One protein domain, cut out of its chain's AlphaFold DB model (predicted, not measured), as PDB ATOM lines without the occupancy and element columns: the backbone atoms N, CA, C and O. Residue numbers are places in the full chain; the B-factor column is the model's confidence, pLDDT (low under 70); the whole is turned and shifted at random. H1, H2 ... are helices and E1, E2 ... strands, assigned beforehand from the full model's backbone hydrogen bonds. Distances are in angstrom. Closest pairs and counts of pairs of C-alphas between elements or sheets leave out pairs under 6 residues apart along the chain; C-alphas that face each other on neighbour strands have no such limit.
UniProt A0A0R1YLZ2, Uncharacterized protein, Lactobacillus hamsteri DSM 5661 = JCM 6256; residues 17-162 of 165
ATOM      1  N   GLU A  17     -38.193  19.000 -25.461       79.69
ATOM      2  CA  GLU A  17     -36.852  19.031 -26.035       79.69
ATOM      3  C   GLU A  17     -36.723  20.142 -27.078       79.69
ATOM      4  O   GLU A  17     -35.793  20.938 -26.997       79.69
ATOM      5  N   GLN A  18     -37.703  20.280 -27.977       69.75
ATOM      6  CA  GLN A  18     -37.742  21.377 -28.944       69.75
ATOM      7  C   GLN A  18     -37.845  22.737 -28.255       69.75
ATOM      8  O   GLN A  18     -37.144  23.657 -28.645       69.75
ATOM      9  N   ALA A  19     -38.655  22.880 -27.205       72.06
ATOM     10  CA  ALA A  19     -38.748  24.127 -26.450       72.06
ATOM     11  C   ALA A  19     -37.447  24.459 -25.701       72.06
ATOM     12  O   ALA A  19     -37.042  25.620 -25.657       72.06
ATOM     13  N   ASN A  20     -36.764  23.454 -25.148       74.50
ATOM     14  CA  ASN A  20     -35.458  23.619 -24.513       74.50
ATOM     15  C   ASN A  20     -34.386  24.004 -25.541       74.50
ATOM     16  O   ASN A  20     -33.604  24.921 -25.295       74.50
ATOM     17  N   GLN A  21     -34.376  23.344 -26.700       71.00
ATOM     18  CA  GLN A  21     -33.492  23.661 -27.819       71.00
ATOM     19  C   GLN A  21     -33.763  25.074 -28.344       71.00
ATOM     20  O   GLN A  21     -32.840  25.847 -28.563       71.00
ATOM     21  N   LEU A  22     -35.030  25.461 -28.452       65.62
ATOM     22  CA  LEU A  22     -35.462  26.789 -28.866       65.62
ATOM     23  C   LEU A  22     -35.057  27.868 -27.856       65.62
ATOM     24  O   LEU A  22     -34.615  28.942 -28.252       65.62
ATOM     25  N   LEU A  23     -35.138  27.576 -26.555       68.81
ATOM     26  CA  LEU A  23     -34.602  28.428 -25.489       68.81
ATOM     27  C   LEU A  23     -33.073  28.562 -25.595       68.81
ATOM     28  O   LEU A  23     -32.532  29.652 -25.408       68.81
ATOM     29  N   PHE A  24     -32.379  27.474 -25.938       67.62
ATOM     30  CA  PHE A  24     -30.944  27.487 -26.213       67.62
ATOM     31  C   PHE A  24     -30.593  28.241 -27.504       67.62
ATOM     32  O   PHE A  24     -29.534  28.846 -27.583       67.62
ATOM     33  N   GLU A  25     -31.449  28.254 -28.518       64.19
ATOM     34  CA  GLU A  25     -31.213  29.004 -29.755       64.19
ATOM     35  C   GLU A  25     -31.561  30.488 -29.605       64.19
ATOM     36  O   GLU A  25     -30.857  31.341 -30.149       64.19
ATOM     37  N   LEU A  26     -32.575  30.807 -28.794       58.97
ATOM     38  CA  LEU A  26     -32.900  32.161 -28.341       58.97
ATOM     39  C   LEU A  26     -31.710  32.845 -27.663       58.97
ATOM     40  O   LEU A  26     -31.493  34.035 -27.891       58.97
ATOM     41  N   LYS A  27     -30.904  32.082 -26.911       63.59
ATOM     42  CA  LYS A  27     -29.615  32.530 -26.356       63.59
ATOM     43  C   LYS A  27     -28.732  33.187 -27.408       63.59
ATOM     44  O   LYS A  27     -28.086  34.186 -27.119       63.59
ATOM     45  N   VAL A  28     -28.696  32.617 -28.612       57.19
ATOM     46  CA  VAL A  28     -27.747  33.025 -29.646       57.19
ATOM     47  C   VAL A  28     -28.284  34.145 -30.535       57.19
ATOM     48  O   VAL A  28     -27.505  34.825 -31.187       57.19
ATOM     49  N   LEU A  29     -29.601  34.360 -30.601       53.28
ATOM     50  CA  LEU A  29     -30.165  35.286 -31.586       53.28
ATOM     51  C   LEU A  29     -30.407  36.715 -31.080       53.28
ATOM     52  O   LEU A  29     -30.535  37.643 -31.879       53.28
ATOM     53  N   ALA A  30     -30.460  36.957 -29.777       56.78
ATOM     54  CA  ALA A  30     -30.819  38.282 -29.268       56.78
ATOM     55  C   ALA A  30     -29.724  39.377 -29.439       56.78
ATOM     56  O   ALA A  30     -29.826  40.461 -28.879       56.78
ATOM     57  N   GLU A  31     -28.754  39.155 -30.329       51.00
ATOM     58  CA  GLU A  31     -27.635  40.035 -30.681       51.00
ATOM     59  C   GLU A  31     -27.966  41.233 -31.610       51.00
ATOM     60  O   GLU A  31     -27.023  41.853 -32.110       51.00
ATOM     61  N   LYS A  32     -29.232  41.571 -31.926       52.56
ATOM     62  CA  LYS A  32     -29.522  42.458 -33.088       52.56
ATOM     63  C   LYS A  32     -30.452  43.671 -32.897       52.56
ATOM     64  O   LYS A  32     -30.732  44.328 -33.896       52.56
ATOM     65  N   TYR A  33     -30.944  44.022 -31.708       56.28
ATOM     66  CA  TYR A  33     -32.116  44.920 -31.666       56.28
ATOM     67  C   TYR A  33     -32.055  46.136 -30.750       56.28
ATOM     68  O   TYR A  33     -31.634  46.053 -29.603       56.28
ATOM     69  N   ASP A  34     -32.620  47.219 -31.290       54.81
ATOM     70  CA  ASP A  34     -32.879  48.508 -30.661       54.81
ATOM     71  C   ASP A  34     -34.372  48.597 -30.290       54.81
ATOM     72  O   ASP A  34     -35.234  48.297 -31.124       54.81
ATOM     73  N   LEU A  35     -34.708  48.921 -29.037       57.22
ATOM     74  CA  LEU A  35     -36.040  48.653 -28.471       57.22
ATOM     75  C   LEU A  35     -36.591  49.894 -27.759       57.22
ATOM     76  O   LEU A  35     -36.210  50.207 -26.635       57.22
ATOM     77  N   LYS A  36     -37.556  50.578 -28.381       55.66
ATOM     78  CA  LYS A  36     -38.284  51.686 -27.738       55.66
ATOM     79  C   LYS A  36     -39.459  51.161 -26.918       55.66
ATOM     80  O   LYS A  36     -40.224  50.326 -27.403       55.66
ATOM     81  N   ILE A  37     -39.607  51.637 -25.680       58.47
ATOM     82  CA  ILE A  37     -40.628  51.154 -24.744       58.47
ATOM     83  C   ILE A  37     -41.381  52.341 -24.152       58.47
ATOM     84  O   ILE A  37     -40.848  53.084 -23.340       58.47
ATOM     85  N   SER A  38     -42.658  52.477 -24.491       58.84
ATOM     86  CA  SER A  38     -43.531  53.513 -23.927       58.84
ATOM     87  C   SER A  38     -44.649  52.923 -23.067       58.84
ATOM     88  O   SER A  38     -45.049  51.763 -23.227       58.84
ATOM     89  N   ALA A  39     -45.177  53.710 -22.130       61.19
ATOM     90  CA  ALA A  39     -46.370  53.326 -21.380       61.19
ATOM     91  C   ALA A  39     -47.582  53.135 -22.319       61.19
ATOM     92  O   ALA A  39     -47.714  53.809 -23.338       61.19
ATOM     93  N   ASN A  40     -48.488  52.218 -21.968       68.81
ATOM     94  CA  ASN A  40     -49.637  51.802 -22.788       68.81
ATOM     95  C   ASN A  40     -49.293  51.151 -24.145       68.81
ATOM     96  O   ASN A  40     -50.148  51.080 -25.030       68.81
ATOM     97  N   SER A  41     -48.086  50.604 -24.309       68.00
ATOM     98  CA  SER A  41     -47.639  50.002 -25.569       68.00
ATOM     99  C   SER A  41     -47.599  48.468 -25.554       68.00
ATOM    100  O   SER A  41     -47.553  47.795 -24.516       68.00
ATOM    101  N   ILE A  42     -47.641  47.898 -26.760       76.62
ATOM    102  CA  ILE A  42     -47.213  46.527 -27.034       76.62
ATOM    103  C   ILE A  42     -46.136  46.622 -28.104       76.62
ATOM    104  O   ILE A  42     -46.452  46.858 -29.269       76.62
ATOM    105  N   ASN A  43     -44.889  46.393 -27.715       71.50
ATOM    106  CA  ASN A  43     -43.779  46.322 -28.653       71.50
ATOM    107  C   ASN A  43     -43.545  44.869 -29.033       71.50
ATOM    108  O   ASN A  43     -43.630  43.969 -28.193       71.50
ATOM    109  N   LYS A  44     -43.284  44.636 -30.314       74.56
ATOM    110  CA  LYS A  44     -42.957  43.315 -30.833       74.56
ATOM    111  C   LYS A  44     -41.583  43.367 -31.444       74.56
ATOM    112  O   LYS A  44     -41.288  44.247 -32.244       74.56
ATOM    113  N   LEU A  45     -40.800  42.368 -31.098       72.69
ATOM    114  CA  LEU A  45     -39.511  42.126 -31.675       72.69
ATOM    115  C   LEU A  45     -39.552  40.777 -32.383       72.69
ATOM    116  O   LEU A  45     -39.779  39.746 -31.751       72.69
ATOM    117  N   GLU A  46     -39.363  40.791 -33.701       71.56
ATOM    118  CA  GLU A  46     -39.192  39.554 -34.450       71.56
ATOM    119  C   GLU A  46     -37.794  39.003 -34.213       71.56
ATOM    120  O   GLU A  46     -36.788  39.670 -34.431       71.56
ATOM    121  N   LEU A  47     -37.754  37.758 -33.783       67.44
ATOM    122  CA  LEU A  47     -36.562  36.977 -33.540       67.44
ATOM    123  C   LEU A  47     -36.565  35.838 -34.575       67.44
ATOM    124  O   LEU A  47     -37.624  35.372 -34.989       67.44
ATOM    125  N   SER A  48     -35.404  35.392 -35.034       61.75
ATOM    126  CA  SER A  48     -35.287  34.099 -35.719       61.75
ATOM    127  C   SER A  48     -34.531  33.125 -34.809       61.75
ATOM    128  O   SER A  48     -34.087  33.502 -33.735       61.75
ATOM    129  N   THR A  49     -34.367  31.871 -35.177       65.12
ATOM    130  CA  THR A  49     -33.358  30.996 -34.570       65.12
ATOM    131  C   THR A  49     -32.242  30.752 -35.570       65.12
ATOM    132  O   THR A  49     -32.357  31.121 -36.745       65.12
ATOM    133  N   LYS A  50     -31.163  30.091 -35.141       59.41
ATOM    134  CA  LYS A  50     -30.142  29.587 -36.073       59.41
ATOM    135  C   LYS A  50     -30.741  28.657 -37.136       59.41
ATOM    136  O   LYS A  50     -30.300  28.687 -38.281       59.41
ATOM    137  N   ASN A  51     -31.798  27.926 -36.786       63.50
ATOM    138  CA  ASN A  51     -32.514  27.023 -37.686       63.50
ATOM    139  C   ASN A  51     -33.623  27.712 -38.500       63.50
ATOM    140  O   ASN A  51     -34.393  27.044 -39.183       63.50
ATOM    141  N   LYS A  52     -33.672  29.054 -38.494       64.62
ATOM    142  CA  LYS A  52     -34.661  29.898 -39.193       64.62
ATOM    143  C   LYS A  52     -36.092  29.813 -38.647       64.62
ATOM    144  O   LYS A  52     -37.002  30.349 -39.288       64.62
ATOM    145  N   ASP A  53     -36.305  29.236 -37.465       67.81
ATOM    146  CA  ASP A  53     -37.606  29.325 -36.798       67.81
ATOM    147  C   ASP A  53     -37.885  30.776 -36.438       67.81
ATOM    148  O   ASP A  53     -36.995  31.504 -36.001       67.81
ATOM    149  N   LYS A  54     -39.122  31.226 -36.634       72.62
ATOM    150  CA  LYS A  54     -39.496  32.611 -36.345       72.62
ATOM    151  C   LYS A  54     -40.107  32.693 -34.962       72.62
ATOM    152  O   LYS A  54     -41.102  32.034 -34.665       72.62
ATOM    153  N   LEU A  55     -39.548  33.564 -34.145       73.62
ATOM    154  CA  LEU A  55     -39.978  33.859 -32.793       73.62
ATOM    155  C   LEU A  55     -40.412  35.320 -32.705       73.62
ATOM    156  O   LEU A  55     -40.070  36.157 -33.539       73.62
ATOM    157  N   VAL A  56     -41.200  35.633 -31.688       77.19
ATOM    158  CA  VAL A  56     -41.591  37.001 -31.375       77.19
ATOM    159  C   VAL A  56     -41.427  37.208 -29.880       77.19
ATOM    160  O   VAL A  56     -42.039  36.510 -29.071       77.19
ATOM    161  N   MET A  57     -40.617  38.193 -29.508       80.25
ATOM    162  CA  MET A  57     -40.649  38.759 -28.167       80.25
ATOM    163  C   MET A  57     -41.680  39.883 -28.154       80.25
ATOM    164  O   MET A  57     -41.565  40.864 -28.881       80.25
ATOM    165  N   THR A  58     -42.711  39.732 -27.337       82.31
ATOM    166  CA  THR A  58     -43.712  40.765 -27.095       82.31
ATOM    167  C   THR A  58     -43.461  41.393 -25.729       82.31
ATOM    168  O   THR A  58     -43.561  40.722 -24.702       82.31
ATOM    169  N   CYS A  59     -43.198  42.695 -25.719       78.00
ATOM    170  CA  CYS A  59     -43.085  43.522 -24.527       78.00
ATOM    171  C   CYS A  59     -44.405  44.272 -24.337       78.00
ATOM    172  O   CYS A  59     -44.719  45.186 -25.096       78.00
ATOM    173  N   THR A  60     -45.204  43.868 -23.349       80.81
ATOM    174  CA  THR A  60     -46.491  44.506 -23.052       80.81
ATOM    175  C   THR A  60     -46.377  45.367 -21.807       80.81
ATOM    176  O   THR A  60     -46.146  44.849 -20.712       80.81
ATOM    177  N   TYR A  61     -46.652  46.657 -21.972       74.81
ATOM    178  CA  TYR A  61     -46.790  47.613 -20.885       74.81
ATOM    179  C   TYR A  61     -48.113  48.356 -21.052       74.81
ATOM    180  O   TYR A  61     -48.160  49.459 -21.577       74.81
ATOM    181  N   ARG A  62     -49.220  47.744 -20.613       69.94
ATOM    182  CA  ARG A  62     -50.541  48.396 -20.658       69.94
ATOM    183  C   ARG A  62     -50.861  49.138 -19.371       69.94
ATOM    184  O   ARG A  62     -51.073  50.331 -19.371       69.94
ATOM    185  N   THR A  63     -50.888  48.436 -18.251       65.00
ATOM    186  CA  THR A  63     -51.173  49.029 -16.938       65.00
ATOM    187  C   THR A  63     -50.268  48.377 -15.904       65.00
ATOM    188  O   THR A  63     -49.697  47.318 -16.180       65.00
ATOM    189  N   LYS A  64     -50.200  48.922 -14.679       61.69
ATOM    190  CA  LYS A  64     -49.535  48.245 -13.542       61.69
ATOM    191  C   LYS A  64     -50.055  46.810 -13.307       61.69
ATOM    192  O   LYS A  64     -49.378  46.005 -12.684       61.69
ATOM    193  N   MET A  65     -51.239  46.469 -13.828       67.94
ATOM    194  CA  MET A  65     -51.875  45.149 -13.709       67.94
ATOM    195  C   MET A  65     -51.688  44.239 -14.939       67.94
ATOM    196  O   MET A  65     -52.253  43.142 -14.999       67.94
ATOM    197  N   ASN A  66     -50.975  44.689 -15.972       77.69
ATOM    198  CA  ASN A  66     -50.721  43.893 -17.170       77.69
ATOM    199  C   ASN A  66     -49.392  44.292 -17.810       77.69
ATOM    200  O   ASN A  66     -49.349  44.811 -18.929       77.69
ATOM    201  N   MET A  67     -48.329  44.046 -17.056       85.38
ATOM    202  CA  MET A  67     -46.956  44.288 -17.461       85.38
ATOM    203  C   MET A  67     -46.251  42.940 -17.585       85.38
ATOM    204  O   MET A  67     -46.165  42.189 -16.613       85.38
ATOM    205  N   HIS A  68     -45.829  42.580 -18.794       88.69
ATOM    206  CA  HIS A  68     -45.162  41.305 -19.031       88.69
ATOM    207  C   HIS A  68     -44.289  41.326 -20.282       88.69
ATOM    208  O   HIS A  68     -44.566  42.038 -21.246       88.69
ATOM    209  N   ILE A  69     -43.283  40.461 -20.271       87.50
ATOM    210  CA  ILE A  69     -42.450  40.138 -21.426       87.50
ATOM    211  C   ILE A  69     -42.759  38.693 -21.788       87.50
ATOM    212  O   ILE A  69     -42.777  37.835 -20.908       87.50
ATOM    213  N   ASN A  70     -43.049  38.421 -23.056       88.38
ATOM    214  CA  ASN A  70     -43.374  37.083 -23.537       88.38
ATOM    215  C   ASN A  70     -42.553  36.755 -24.778       88.38
ATOM    216  O   ASN A  70     -42.700  37.437 -25.788       88.38
ATOM    217  N   ILE A  71     -41.755  35.694 -24.729       85.12
ATOM    218  CA  ILE A  71     -41.116  35.134 -25.918       85.12
ATOM    219  C   ILE A  71     -41.957  33.951 -26.372       85.12
ATOM    220  O   ILE A  71     -42.174  33.005 -25.612       85.12
ATOM    221  N   HIS A  72     -42.446  34.012 -27.604       85.56
ATOM    222  CA  HIS A  72     -43.310  32.985 -28.161       85.56
ATOM    223  C   HIS A  72     -42.958  32.669 -29.609       85.56
ATOM    224  O   HIS A  72     -42.380  33.483 -30.328       85.56
ATOM    225  N   GLU A  73     -43.343  31.480 -30.053       80.75
ATOM    226  CA  GLU A  73     -43.215  31.086 -31.448       80.75
ATOM    227  C   GLU A  73     -44.138  31.942 -32.333       80.75
ATOM    228  O   GLU A  73     -45.283  32.232 -31.963       80.75
ATOM    229  N   LYS A  74     -43.652  32.385 -33.499       79.94
ATOM    230  CA  LYS A  74     -44.415  33.251 -34.415       79.94
ATOM    231  C   LYS A  74     -45.560  32.495 -35.088       79.94
ATOM    232  O   LYS A  74     -46.641  33.051 -35.253       79.94
ATOM    233  N   SER A  75     -45.303  31.255 -35.489       76.06
ATOM    234  CA  SER A  75     -46.224  30.369 -36.217       76.06
ATOM    235  C   SER A  75     -47.413  29.934 -35.354       76.06
ATOM    236  O   SER A  75     -48.552  29.975 -35.808       76.06
ATOM    237  N   THR A  76     -47.157  29.535 -34.107       78.62
ATOM    238  CA  THR A  76     -48.157  28.898 -33.233       78.62
ATOM    239  C   THR A  76     -48.664  29.822 -32.126       78.62
ATOM    240  O   THR A  76     -49.738  29.596 -31.566       78.62
ATOM    241  N   GLY A  77     -47.901  30.863 -31.779       79.88
ATOM    242  CA  GLY A  77     -48.159  31.701 -30.607       79.88
ATOM    243  C   GLY A  77     -47.846  31.018 -29.270       79.88
ATOM    244  O   GLY A  77     -48.161  31.583 -28.217       79.88
ATOM    245  N   ILE A  78     -47.250  29.819 -29.282       81.56
ATOM    246  CA  ILE A  78     -46.872  29.088 -28.066       81.56
ATOM    247  C   ILE A  78     -45.819  29.885 -27.309       81.56
ATOM    248  O   ILE A  78     -44.767  30.226 -27.846       81.56
ATOM    249  N   SER A  79     -46.120  30.190 -26.049       87.31
ATOM    250  CA  SER A  79     -45.223  30.939 -25.171       87.31
ATOM    251  C   SER A  79     -44.156  30.016 -24.591       87.31
ATOM    252  O   SER A  79     -44.475  28.973 -24.027       87.31
ATOM    253  N   LEU A  80     -42.895  30.414 -24.724       87.00
ATOM    254  CA  LEU A  80     -41.732  29.659 -24.254       87.00
ATOM    255  C   LEU A  80     -41.318  30.123 -22.863       87.00
ATOM    256  O   LEU A  80     -41.138  29.327 -21.946       87.00
ATOM    257  N   ILE A  81     -41.238  31.441 -22.702       89.12
ATOM    258  CA  ILE A  81     -41.010  32.103 -21.428       89.12
ATOM    259  C   ILE A  81     -41.866  33.358 -21.362       89.12
ATOM    260  O   ILE A  81     -41.941  34.133 -22.317       89.12
ATOM    261  N   ARG A  82     -42.497  33.575 -20.210       91.69
ATOM    262  CA  ARG A  82     -43.237  34.796 -19.922       91.69
ATOM    263  C   ARG A  82     -42.914  35.301 -18.528       91.69
ATOM    264  O   ARG A  82     -43.276  34.668 -17.537       91.69
ATOM    265  N   LEU A  83     -42.282  36.464 -18.457       92.19
ATOM    266  CA  LEU A  83     -42.039  37.178 -17.213       92.19
ATOM    267  C   LEU A  83     -43.225  38.103 -16.939       92.19
ATOM    268  O   LEU A  83     -43.499  39.005 -17.728       92.19
ATOM    269  N   ASN A  84     -43.951  37.868 -15.850       92.75
ATOM    270  CA  ASN A  84     -45.100  38.676 -15.459       92.75
ATOM    271  C   ASN A  84     -44.721  39.568 -14.277       92.75
ATOM    272  O   ASN A  84     -44.253  39.079 -13.249       92.75
ATOM    273  N   LEU A  85     -44.982  40.863 -14.425       89.69
ATOM    274  CA  LEU A  85     -44.732  41.923 -13.449       89.69
ATOM    275  C   LEU A  85     -46.062  42.548 -13.015       89.69
ATOM    276  O   LEU A  85     -46.216  43.764 -12.943       89.69
ATOM    277  N   ASP A  86     -47.055  41.692 -12.799       89.06
ATOM    278  CA  ASP A  86     -48.395  42.058 -12.359       89.06
ATOM    279  C   ASP A  86     -48.762  41.312 -11.070       89.06
ATOM    280  O   ASP A  86     -48.032  40.436 -10.613       89.06
ATOM    281  N   ASN A  87     -49.901  41.664 -10.476       89.31
ATOM    282  CA  ASN A  87     -50.448  41.041  -9.265       89.31
ATOM    283  C   ASN A  87     -51.401  39.865  -9.566       89.31
ATOM    284  O   ASN A  87     -52.247  39.502  -8.746       89.31
ATOM    285  N   LYS A  88     -51.326  39.285 -10.773       90.88
ATOM    286  CA  LYS A  88     -52.161  38.133 -11.145       90.88
ATOM    287  C   LYS A  88     -51.568  36.836 -10.609       90.88
ATOM    288  O   LYS A  88     -50.546  36.819  -9.930       90.88
ATOM    289  N   PHE A  89     -52.232  35.725 -10.912       92.25
ATOM    290  CA  PHE A  89     -51.777  34.403 -10.517       92.25
ATOM    291  C   PHE A  89     -51.777  33.416 -11.680       92.25
ATOM    292  O   PHE A  89     -52.469  33.606 -12.681       92.25
ATOM    293  N   HIS A  90     -51.022  32.337 -11.504       91.75
ATOM    294  CA  HIS A  90     -51.062  31.133 -12.326       91.75
ATOM    295  C   HIS A  90     -51.230  29.917 -11.416       91.75
ATOM    296  O   HIS A  90     -50.628  29.865 -10.345       91.75
ATOM    297  N   LYS A  91     -52.059  28.954 -11.826       92.69
ATOM    298  CA  LYS A  91     -52.255  27.697 -11.096       92.69
ATOM    299  C   LYS A  91     -51.593  26.557 -11.863       92.69
ATOM    300  O   LYS A  91     -52.118  26.148 -12.902       92.69
ATOM    301  N   ASN A  92     -50.499  26.041 -11.317       93.19
ATOM    302  CA  ASN A  92     -49.788  24.875 -11.833       93.19
ATOM    303  C   ASN A  92     -50.685  23.620 -11.790       93.19
ATOM    304  O   ASN A  92     -51.740  23.580 -11.135       93.19
ATOM    305  N   LEU A  93     -50.305  22.576 -12.522       90.94
ATOM    306  CA  LEU A  93     -51.078  21.346 -12.660       90.94
ATOM    307  C   LEU A  93     -51.164  20.585 -11.339       90.94
ATOM    308  O   LEU A  93     -52.246  20.105 -11.005       90.94
ATOM    309  N   ASN A  94     -50.084  20.608 -10.554       91.12
ATOM    310  CA  ASN A  94     -50.022  20.089  -9.183       91.12
ATOM    311  C   ASN A  94     -50.938  20.837  -8.186       91.12
ATOM    312  O   ASN A  94     -51.028  20.449  -7.026       91.12
ATOM    313  N   GLY A  95     -51.615  21.906  -8.614       91.12
ATOM    314  CA  GLY A  95     -52.540  22.683  -7.796       91.12
ATOM    315  C   GLY A  95     -51.923  23.903  -7.115       91.12
ATOM    316  O   GLY A  95     -52.683  24.738  -6.624       91.12
ATOM    317  N   GLU A  96     -50.597  24.047  -7.143       94.88
ATOM    318  CA  GLU A  96     -49.875  25.195  -6.595       94.88
ATOM    319  C   GLU A  96     -50.290  26.494  -7.300       94.88
ATOM    320  O   GLU A  96     -50.413  26.549  -8.526       94.88
ATOM    321  N   ILE A  97     -50.522  27.553  -6.521       94.81
ATOM    322  CA  ILE A  97     -50.905  28.871  -7.033       94.81
ATOM    323  C   ILE A  97     -49.747  29.837  -6.819       94.81
ATOM    324  O   ILE A  97     -49.443  30.217  -5.690       94.81
ATOM    325  N   ILE A  98     -49.161  30.297  -7.919       95.62
ATOM    326  CA  ILE A  98     -48.118  31.318  -7.916       95.62
ATOM    327  C   ILE A  98     -48.762  32.672  -8.179       95.62
ATOM    328  O   ILE A  98     -49.407  32.859  -9.210       95.62
ATOM    329  N   ARG A  99     -48.593  33.610  -7.246       93.50
ATOM    330  CA  ARG A  99     -49.134  34.974  -7.314       93.50
ATOM    331  C   ARG A  99     -48.030  35.996  -7.556       93.50
ATOM    332  O   ARG A  99     -46.856  35.712  -7.325       93.50
ATOM    333  N   ASP A 100     -48.453  37.181  -7.971       91.88
ATOM    334  CA  ASP A 100     -47.614  38.351  -8.185       91.88
ATOM    335  C   ASP A 100     -46.524  38.099  -9.238       91.88
ATOM    336  O   ASP A 100     -46.764  37.436 -10.259       91.88
ATOM    337  N   TYR A 101     -45.335  38.657  -8.999       92.19
ATOM    338  CA  TYR A 101     -44.204  38.588  -9.909       92.19
ATOM    339  C   TYR A 101     -43.744  37.143 -10.071       92.19
ATOM    340  O   TYR A 101     -43.308  36.482  -9.121       92.19
ATOM    341  N   ARG A 102     -43.852  36.652 -11.302       94.12
ATOM    342  CA  ARG A 102     -43.663  35.240 -11.630       94.12
ATOM    343  C   ARG A 102     -43.095  35.077 -13.023       94.12
ATOM    344  O   ARG A 102     -43.370  35.878 -13.919       94.12
ATOM    345  N   VAL A 103     -42.382  33.981 -13.215       94.06
ATOM    346  CA  VAL A 103     -42.002  33.504 -14.539       94.06
ATOM    347  C   VAL A 103     -42.829  32.271 -14.873       94.06
ATOM    348  O   VAL A 103     -42.942  31.351 -14.070       94.06
ATOM    349  N   ASN A 104     -43.425  32.265 -16.057       93.56
ATOM    350  CA  ASN A 104     -44.010  31.082 -16.663       93.56
ATOM    351  C   ASN A 104     -43.002  30.532 -17.670       93.56
ATOM    352  O   ASN A 104     -42.549  31.273 -18.542       93.56
ATOM    353  N   ILE A 105     -42.679  29.248 -17.569       91.06
ATOM    354  CA  ILE A 105     -41.765  28.547 -18.473       91.06
ATOM    355  C   ILE A 105     -42.542  27.424 -19.146       91.06
ATOM    356  O   ILE A 105     -43.358  26.772 -18.497       91.06
ATOM    357  N   PHE A 106     -42.320  27.224 -20.441       89.88
ATOM    358  CA  PHE A 106     -42.882  26.099 -21.174       89.88
ATOM    359  C   PHE A 106     -42.529  24.772 -20.494       89.88
ATOM    360  O   PHE A 106     -41.358  24.467 -20.260       89.88
ATOM    361  N   ASP A 107     -43.564  24.001 -20.184       90.19
ATOM    362  CA  ASP A 107     -43.475  22.696 -19.551       90.19
ATOM    363  C   ASP A 107     -44.609  21.818 -20.088       90.19
ATOM    364  O   ASP A 107     -45.775  21.982 -19.721       90.19
ATOM    365  N   LEU A 108     -44.284  20.877 -20.973       88.44
ATOM    366  CA  LEU A 108     -45.296  20.017 -21.586       88.44
ATOM    367  C   LEU A 108     -46.036  19.155 -20.546       88.44
ATOM    368  O   LEU A 108     -47.183  18.774 -20.780       88.44
ATOM    369  N   SER A 109     -45.431  18.892 -19.379       89.88
ATOM    370  CA  SER A 109     -46.098  18.166 -18.289       89.88
ATOM    371  C   SER A 109     -47.262  18.951 -17.673       89.88
ATOM    372  O   SER A 109     -48.170  18.360 -17.097       89.88
ATOM    373  N   GLU A 110     -47.296  20.273 -17.858       90.62
ATOM    374  CA  GLU A 110     -48.411  21.133 -17.459       90.62
ATOM    375  C   GLU A 110     -49.566  21.104 -18.475       90.62
ATOM    376  O   GLU A 110     -50.572  21.801 -18.283       90.62
ATOM    377  N   TYR A 111     -49.449  20.313 -19.555       88.50
ATOM    378  CA  TYR A 111     -50.445  20.309 -20.614       88.50
ATOM    379  C   TYR A 111     -51.829  19.883 -20.122       88.50
ATOM    380  O   TYR A 111     -52.050  18.745 -19.711       88.50
ATOM    381  N   CYS A 112     -52.804  20.791 -20.207       82.69
ATOM    382  CA  CYS A 112     -54.184  20.495 -19.843       82.69
ATOM    383  C   CYS A 112     -55.184  21.215 -20.766       82.69
ATOM    384  O   CYS A 112     -55.545  22.368 -20.513       82.69
ATOM    385  N   PRO A 113     -55.752  20.544 -21.786       72.81
ATOM    386  CA  PRO A 113     -56.618  21.190 -22.782       72.81
ATOM    387  C   PRO A 113     -57.893  21.820 -22.190       72.81
ATOM    388  O   PRO A 113     -58.515  22.680 -22.811       72.81
ATOM    389  N   LYS A 114     -58.293  21.421 -20.975       73.44
ATOM    390  CA  LYS A 114     -59.453  21.974 -20.260       73.44
ATOM    391  C   LYS A 114     -59.158  23.297 -19.530       73.44
ATOM    392  O   LYS A 114     -60.110  23.989 -19.180       73.44
ATOM    393  N   LYS A 115     -57.885  23.660 -19.299       68.06
ATOM    394  CA  LYS A 115     -57.472  24.840 -18.505       68.06
ATOM    395  C   LYS A 115     -57.249  26.129 -19.322       68.06
ATOM    396  O   LYS A 115     -56.962  27.165 -18.734       68.06
ATOM    397  N   GLY A 116     -57.463  26.112 -20.640       67.25
ATOM    398  CA  GLY A 116     -57.399  27.312 -21.488       67.25
ATOM    399  C   GLY A 116     -55.976  27.726 -21.889       67.25
ATOM    400  O   GLY A 116     -55.077  26.892 -21.971       67.25
ATOM    401  N   HIS A 117     -55.784  29.014 -22.195       60.25
ATOM    402  CA  HIS A 117     -54.489  29.558 -22.623       60.25
ATOM    403  C   HIS A 117     -53.434  29.390 -21.510       60.25
ATOM    404  O   HIS A 117     -53.732  29.660 -20.351       60.25
ATOM    405  N   PHE A 118     -52.214  28.971 -21.871       66.38
ATOM    406  CA  PHE A 118     -51.073  28.673 -20.973       66.38
ATOM    407  C   PHE A 118     -51.156  27.378 -20.164       66.38
ATOM    408  O   PHE A 118     -50.326  27.157 -19.282       66.38
ATOM    409  N   ALA A 119     -52.100  26.493 -20.472       78.62
ATOM    410  CA  ALA A 119     -52.157  25.159 -19.889       78.62
ATOM    411  C   ALA A 119     -51.086  24.236 -20.484       78.62
ATOM    412  O   ALA A 119     -51.449  23.220 -21.042       78.62
ATOM    413  N   TYR A 120     -49.829  24.673 -20.475       87.88
ATOM    414  CA  TYR A 120     -48.598  24.018 -20.943       87.88
ATOM    415  C   TYR A 120     -47.358  24.733 -20.387       87.88
ATOM    416  O   TYR A 120     -46.251  24.582 -20.892       87.88
ATOM    417  N   MET A 121     -47.558  25.618 -19.407       91.81
ATOM    418  CA  MET A 121     -46.491  26.378 -18.786       91.81
ATOM    419  C   MET A 121     -46.550  26.185 -17.284       91.81
ATOM    420  O   MET A 121     -47.620  26.308 -16.677       91.81
ATOM    421  N   LYS A 122     -45.380  25.997 -16.690       94.06
ATOM    422  CA  LYS A 122     -45.201  25.972 -15.249       94.06
ATOM    423  C   LYS A 122     -44.822  27.354 -14.761       94.06
ATOM    424  O   LYS A 122     -43.932  27.995 -15.323       94.06
ATOM    425  N   ALA A 123     -45.513  27.838 -13.740       94.94
ATOM    426  CA  ALA A 123     -45.175  29.091 -13.092       94.94
ATOM    427  C   ALA A 123     -44.257  28.861 -11.895       94.94
ATOM    428  O   ALA A 123     -44.440  27.919 -11.124       94.94
ATOM    429  N   TYR A 124     -43.333  29.797 -11.715       95.25
ATOM    430  CA  TYR A 124     -42.445  29.893 -10.568       95.25
ATOM    431  C   TYR A 124     -42.500  31.310 -10.009       95.25
ATOM    432  O   TYR A 124     -42.560  32.289 -10.763       95.25
ATOM    433  N   LYS A 125     -42.484  31.426  -8.681       94.62
ATOM    434  CA  LYS A 125     -42.384  32.722  -8.005       94.62
ATOM    435  C   LYS A 125     -41.013  33.335  -8.296       94.62
ATOM    436  O   LYS A 125     -40.022  32.611  -8.311       94.62
ATOM    437  N   LEU A 126     -40.952  34.648  -8.514       92.00
ATOM    438  CA  LEU A 126     -39.670  35.352  -8.547       92.00
ATOM    439  C   LEU A 126     -39.209  35.698  -7.121       92.00
ATOM    440  O   LEU A 126     -40.038  36.116  -6.305       92.00
ATOM    441  N   PRO A 127     -37.905  35.583  -6.818       90.56
ATOM    442  CA  PRO A 127     -36.821  35.177  -7.720       90.56
ATOM    443  C   PRO A 127     -36.829  33.666  -8.039       90.56
ATOM    444  O   PRO A 127     -37.132  32.844  -7.179       90.56
ATOM    445  N   TYR A 128     -36.474  33.298  -9.273       88.38
ATOM    446  CA  TYR A 128     -36.383  31.916  -9.754       88.38
ATOM    447  C   TYR A 128     -34.998  31.623 -10.339       88.38
ATOM    448  O   TYR A 128     -34.713  32.074 -11.444       88.38
ATOM    449  N   LYS A 129     -34.183  30.805  -9.652       86.19
ATOM    450  CA  LYS A 129     -32.828  30.319 -10.025       86.19
ATOM    451  C   LYS A 129     -31.836  31.383 -10.528       86.19
ATOM    452  O   LYS A 129     -30.825  31.606  -9.880       86.19
ATOM    453  N   LYS A 130     -32.092  31.966 -11.699       82.62
ATOM    454  CA  LYS A 130     -31.285  32.998 -12.367       82.62
ATOM    455  C   LYS A 130     -32.060  34.287 -12.680       82.62
ATOM    456  O   LYS A 130     -31.440  35.250 -13.095       82.62
ATOM    457  N   LEU A 131     -33.383  34.282 -12.516       84.25
ATOM    458  CA  LEU A 131     -34.247  35.453 -12.641       84.25
ATOM    459  C   LEU A 131     -34.486  36.054 -11.261       84.25
ATOM    460  O   LEU A 131     -35.096  35.423 -10.396       84.25
ATOM    461  N   ASN A 132     -34.049  37.285 -11.068       86.25
ATOM    462  CA  ASN A 132     -34.312  38.076  -9.881       86.25
ATOM    463  C   ASN A 132     -35.714  38.689  -9.922       86.25
ATOM    464  O   ASN A 132     -36.461  38.564 -10.894       86.25
ATOM    465  N   ARG A 133     -36.091  39.360  -8.831       86.69
ATOM    466  CA  ARG A 133     -37.313  40.160  -8.778       86.69
ATOM    467  C   ARG A 133     -37.050  41.512  -9.461       86.69
ATOM    468  O   ARG A 133     -36.346  42.328  -8.871       86.69
ATOM    469  N   PRO A 134     -37.610  41.792 -10.651       82.94
ATOM    470  CA  PRO A 134     -37.302  43.026 -11.359       82.94
ATOM    471  C   PRO A 134     -37.939  44.220 -10.654       82.94
ATOM    472  O   PRO A 134     -39.077  44.136 -10.185       82.94
ATOM    473  N   THR A 135     -37.213  45.331 -10.599       79.69
ATOM    474  CA  THR A 135     -37.671  46.590  -9.988       79.69
ATOM    475  C   THR A 135     -38.388  47.497 -10.984       79.69
ATOM    476  O   THR A 135     -39.225  48.303 -10.589       79.69
ATOM    477  N   ASN A 136     -38.100  47.350 -12.279       77.62
ATOM    478  CA  ASN A 136     -38.771  48.049 -13.370       77.62
ATOM    479  C   ASN A 136     -38.734  47.215 -14.664       77.62
ATOM    480  O   ASN A 136     -38.182  46.113 -14.703       77.62
ATOM    481  N   PHE A 137     -39.349  47.739 -15.726       75.56
ATOM    482  CA  PHE A 137     -39.495  47.031 -16.997       75.56
ATOM    483  C   PHE A 137     -38.166  46.826 -17.741       75.56
ATOM    484  O   PHE A 137     -37.959  45.763 -18.320       75.56
ATOM    485  N   VAL A 138     -37.249  47.798 -17.676       74.88
ATOM    486  CA  VAL A 138     -35.908  47.678 -18.274       74.88
ATOM    487  C   VAL A 138     -35.144  46.541 -17.605       74.88
ATOM    488  O   VAL A 138     -34.703  45.619 -18.282       74.88
ATOM    489  N   PHE A 139     -35.085  46.533 -16.270       76.88
ATOM    490  CA  PHE A 139     -34.473  45.443 -15.509       76.88
ATOM    491  C   PHE A 139     -35.129  44.096 -15.811       76.88
ATOM    492  O   PHE A 139     -34.447  43.086 -15.879       76.88
ATOM    493  N   ALA A 140     -36.441  44.056 -16.038       81.62
ATOM    494  CA  ALA A 140     -37.118  42.816 -16.387       81.62
ATOM    495  C   ALA A 140     -36.704  42.271 -17.760       81.62
ATOM    496  O   ALA A 140     -36.542  41.061 -17.900       81.62
ATOM    497  N   ILE A 141     -36.507  43.140 -18.758       78.50
ATOM    498  CA  ILE A 141     -35.936  42.742 -20.052       78.50
ATOM    499  C   ILE A 141     -34.537  42.190 -19.836       78.50
ATOM    500  O   ILE A 141     -34.258  41.079 -20.273       78.50
ATOM    501  N   MET A 142     -33.706  42.911 -19.089       77.19
ATOM    502  CA  MET A 142     -32.335  42.504 -18.784       77.19
ATOM    503  C   MET A 142     -32.285  41.146 -18.077       77.19
ATOM    504  O   MET A 142     -31.478  40.302 -18.432       77.19
ATOM    505  N   GLU A 143     -33.189  40.886 -17.132       82.44
ATOM    506  CA  GLU A 143     -33.308  39.595 -16.451       82.44
ATOM    507  C   GLU A 143     -33.716  38.471 -17.410       82.44
ATOM    508  O   GLU A 143     -33.120  37.398 -17.373       82.44
ATOM    509  N   VAL A 144     -34.681  38.700 -18.313       80.94
ATOM    510  CA  VAL A 144     -35.035  37.707 -19.346       80.94
ATOM    511  C   VAL A 144     -33.846  37.439 -20.267       80.94
ATOM    512  O   VAL A 144     -33.553  36.272 -20.513       80.94
ATOM    513  N   LEU A 145     -33.147  38.485 -20.719       75.88
ATOM    514  CA  LEU A 145     -31.961  38.374 -21.575       75.88
ATOM    515  C   LEU A 145     -30.814  37.637 -20.859       75.88
ATOM    516  O   LEU A 145     -30.219  36.720 -21.421       75.88
ATOM    517  N   ASN A 146     -30.556  37.949 -19.588       75.69
ATOM    518  CA  ASN A 146     -29.572  37.254 -18.753       75.69
ATOM    519  C   ASN A 146     -29.957  35.787 -18.522       75.69
ATOM    520  O   ASN A 146     -29.110  34.896 -18.594       75.69
ATOM    521  N   PHE A 147     -31.238  35.502 -18.268       79.69
ATOM    522  CA  PHE A 147     -31.739  34.137 -18.098       79.69
ATOM    523  C   PHE A 147     -31.585  33.314 -19.375       79.69
ATOM    524  O   PHE A 147     -31.209  32.141 -19.306       79.69
ATOM    525  N   THR A 148     -31.817  33.935 -20.534       72.62
ATOM    526  CA  THR A 148     -31.520  33.336 -21.835       72.62
ATOM    527  C   THR A 148     -30.029  33.360 -22.171       72.62
ATOM    528  O   THR A 148     -29.661  32.846 -23.216       72.62
ATOM    529  N   ASN A 149     -29.159  33.856 -21.279       64.25
ATOM    530  CA  ASN A 149     -27.707  33.985 -21.443       64.25
ATOM    531  C   ASN A 149     -27.310  34.710 -22.739       64.25
ATOM    532  O   ASN A 149     -26.421  34.274 -23.472       64.25
ATOM    533  N   THR A 150     -28.039  35.781 -23.027       64.69
ATOM    534  CA  THR A 150     -27.871  36.636 -24.194       64.69
ATOM    535  C   THR A 150     -26.854  37.732 -23.904       64.69
ATOM    536  O   THR A 150     -26.997  38.454 -22.920       64.69
ATOM    537  N   ASP A 151     -25.892  37.911 -24.809       57.03
ATOM    538  CA  ASP A 151     -25.021  39.083 -24.819       57.03
ATOM    539  C   ASP A 151     -25.710  40.244 -25.554       57.03
ATOM    540  O   ASP A 151     -26.089  40.134 -26.722       57.03
ATOM    541  N   PHE A 152     -25.936  41.343 -24.841       60.81
ATOM    542  CA  PHE A 152     -26.614  42.541 -25.343       60.81
ATOM    543  C   PHE A 152     -25.741  43.798 -25.195       60.81
ATOM    544  O   PHE A 152     -26.230  44.905 -25.450       60.81
ATOM    545  N   TYR A 153     -24.477  43.648 -24.771       47.41
ATOM    546  CA  TYR A 153     -23.585  44.780 -24.519       47.41
ATOM    547  C   TYR A 153     -23.483  45.656 -25.786       47.41
ATOM    548  O   TYR A 153     -23.264  45.159 -26.889       47.41
ATOM    549  N   GLU A 154     -23.737  46.959 -25.620       49.94
ATOM    550  CA  GLU A 154     -23.725  48.017 -26.654       49.94
ATOM    551  C   GLU A 154     -24.808  47.991 -27.755       49.94
ATOM    552  O   GLU A 154     -24.779  48.844 -28.643       49.94
ATOM    553  N   LYS A 155     -25.804  47.090 -27.714       53.72
ATOM    554  CA  LYS A 155     -26.781  46.952 -28.824       53.72
ATOM    555  C   LYS A 155     -28.230  47.319 -28.512       53.72
ATOM    556  O   LYS A 155     -29.012  47.481 -29.442       53.72
ATOM    557  N   LEU A 156     -28.585  47.466 -27.238       55.91
ATOM    558  CA  LEU A 156     -29.942  47.796 -26.804       55.91
ATOM    559  C   LEU A 156     -30.002  49.256 -26.326       55.91
ATOM    560  O   LEU A 156     -29.564  49.534 -25.207       55.91
ATOM    561  N   LYS A 157     -30.580  50.188 -27.102       55.69
ATOM    562  CA  LYS A 157     -31.073  51.440 -26.506       55.69
ATOM    563  C   LYS A 157     -32.499  51.211 -26.048       55.69
ATOM    564  O   LYS A 157     -33.375  50.870 -26.839       55.69
ATOM    565  N   VAL A 158     -32.710  51.392 -24.748       53.84
ATOM    566  CA  VAL A 158     -34.045  51.427 -24.156       53.84
ATOM    567  C   VAL A 158     -34.374  52.869 -23.824       53.84
ATOM    568  O   VAL A 158     -33.842  53.432 -22.873       53.84
ATOM    569  N   GLU A 159     -35.263  53.460 -24.612       56.75
ATOM    570  CA  GLU A 159     -35.885  54.741 -24.286       56.75
ATOM    571  C   GLU A 159     -37.192  54.449 -23.551       56.75
ATOM    572  O   GLU A 159     -38.054  53.744 -24.086       56.75
ATOM    573  N   MET A 160     -37.309  54.948 -22.316       51.78
ATOM    574  CA  MET A 160     -38.569  54.961 -21.581       51.78
ATOM    575  C   MET A 160     -39.189  56.349 -21.668       51.78
ATOM    576  O   MET A 160     -38.647  57.306 -21.126       51.78
ATOM    577  N   GLU A 161     -40.345  56.434 -22.315       58.91
ATOM    578  CA  GLU A 161     -41.205  57.613 -22.243       58.91
ATOM    579  C   GLU A 161     -42.340  57.337 -21.256       58.91
ATOM    580  O   GLU A 161     -43.269  56.562 -21.524       58.91
ATOM    581  N   GLU A 162     -42.257  57.971 -20.089       53.25
ATOM    582  CA  GLU A 162     -43.410  58.143 -19.216       53.25
ATOM    583  C   GLU A 162     -44.206  59.338 -19.738       53.25
ATOM    584  O   GLU A 162     -43.835  60.492 -19.530       53.25
TER     585      GLU A 162
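This is residues 17 to 162 of the 165 residues of an uncharacterized protein of Lactobacillus hamsteri DSM 5661 = JCM 6256 (UniProt A0A0R1YLZ2). A wall of six antiparallel strands, E2 to E5 with E8 and E9, has both helices over one face, in two layers: H1 crosses the strands near one end, and H2 runs slantwise over E4 and E5. A small parallel pair, E1 and E10, lies near the E2 edge, and a small hairpin, E6 and E7, lies near E9. The printed part has 146 residues, with two named helices and ten named strands in the order H1, E1 to E9, H2, E10; its class is mixed, helices and strands. The whole is compact, with a radius of gyration of the C-alphas of 14.7 A, and rounded, spanning 42 by 37 by 26 A.

H1, residues 17 to 29, begins at C-alpha 17 at (-36.852, 19.031, -26.035) and is 18.4 A long. E1 is residues 35 to 38. E2, residues 41 to 48, measures 22.5 A; E3, residues 54 to 61, 22.7 A; E4, residues 67 to 73, 19.6 A. E5 is residues 79 to 84, E6 residues 89 to 91, E7 residues 97 to 99, E8 residues 102 to 106 and E9 residues 121 to 125. H2, residues 137 to 147, measures 15.1 A. E10, residues 158 to 161, ends at C-alpha 161 at (-41.205, 57.613, -22.243).

The sheet's order is E2, E3, E4, E5, E8, E9, with E2 and E9 as edge strands; it is twisted, its C-alphas lying up to 4.3 A off the best plane. E2 to E5 form a meander, each strand the antiparallel neighbour of the one before. Within hydrogen-bond range are N 45 and O 57 of the hairpin E2 and E3, 2.8 A, N 58 and O 70 of E3 and E4, 2.8 A, N 69 and O 83 of E4 and E5, 2.9 A, N 104 and O 82 of E8 and E5, 2.8 A, and N 122 and O 105 of the hairpin E9 and E8, 2.8 A. H1 is on the sheet at a height of 8.3 A, across the strands at 76 degrees to E4 on the local plane. H2 is on it at 9.8 A, slantwise at 34 degrees to E4 on the local plane; its closest C-alpha pair with E4 is Ile 69 and Ile 141, 7.1 A. H1 and H2 are close but not clearly touching, the C-alphas of Lys 27 and Leu 145 being 7.9 A apart. E1 and E10 are parallel, with N 37 and O 159 at 3.1 A; the closest C-alphas of E1 and E2 are those of Ile 37 and Asn 43, 7.0 A. In the hairpin E6 and E7, N 90 and O 98 are 2.9 A apart; the closest C-alphas of E7 and E9, Ile 98 and Lys 125, are 5.9 A apart. Every O i to N i+4 pair of H2 is within hydrogen-bond range, and 8 of 9 in H1.

The C-alphas of Lys 114 and Glu 154, the two farthest apart, are 44.7 A apart. The printed part has no cut. The links E8 to E9 and E9 to H2 are long. Mean pLDDT of the printed part is 76.3; 50 residues are under 70, among them residues 22 to 41 and 149 to 162.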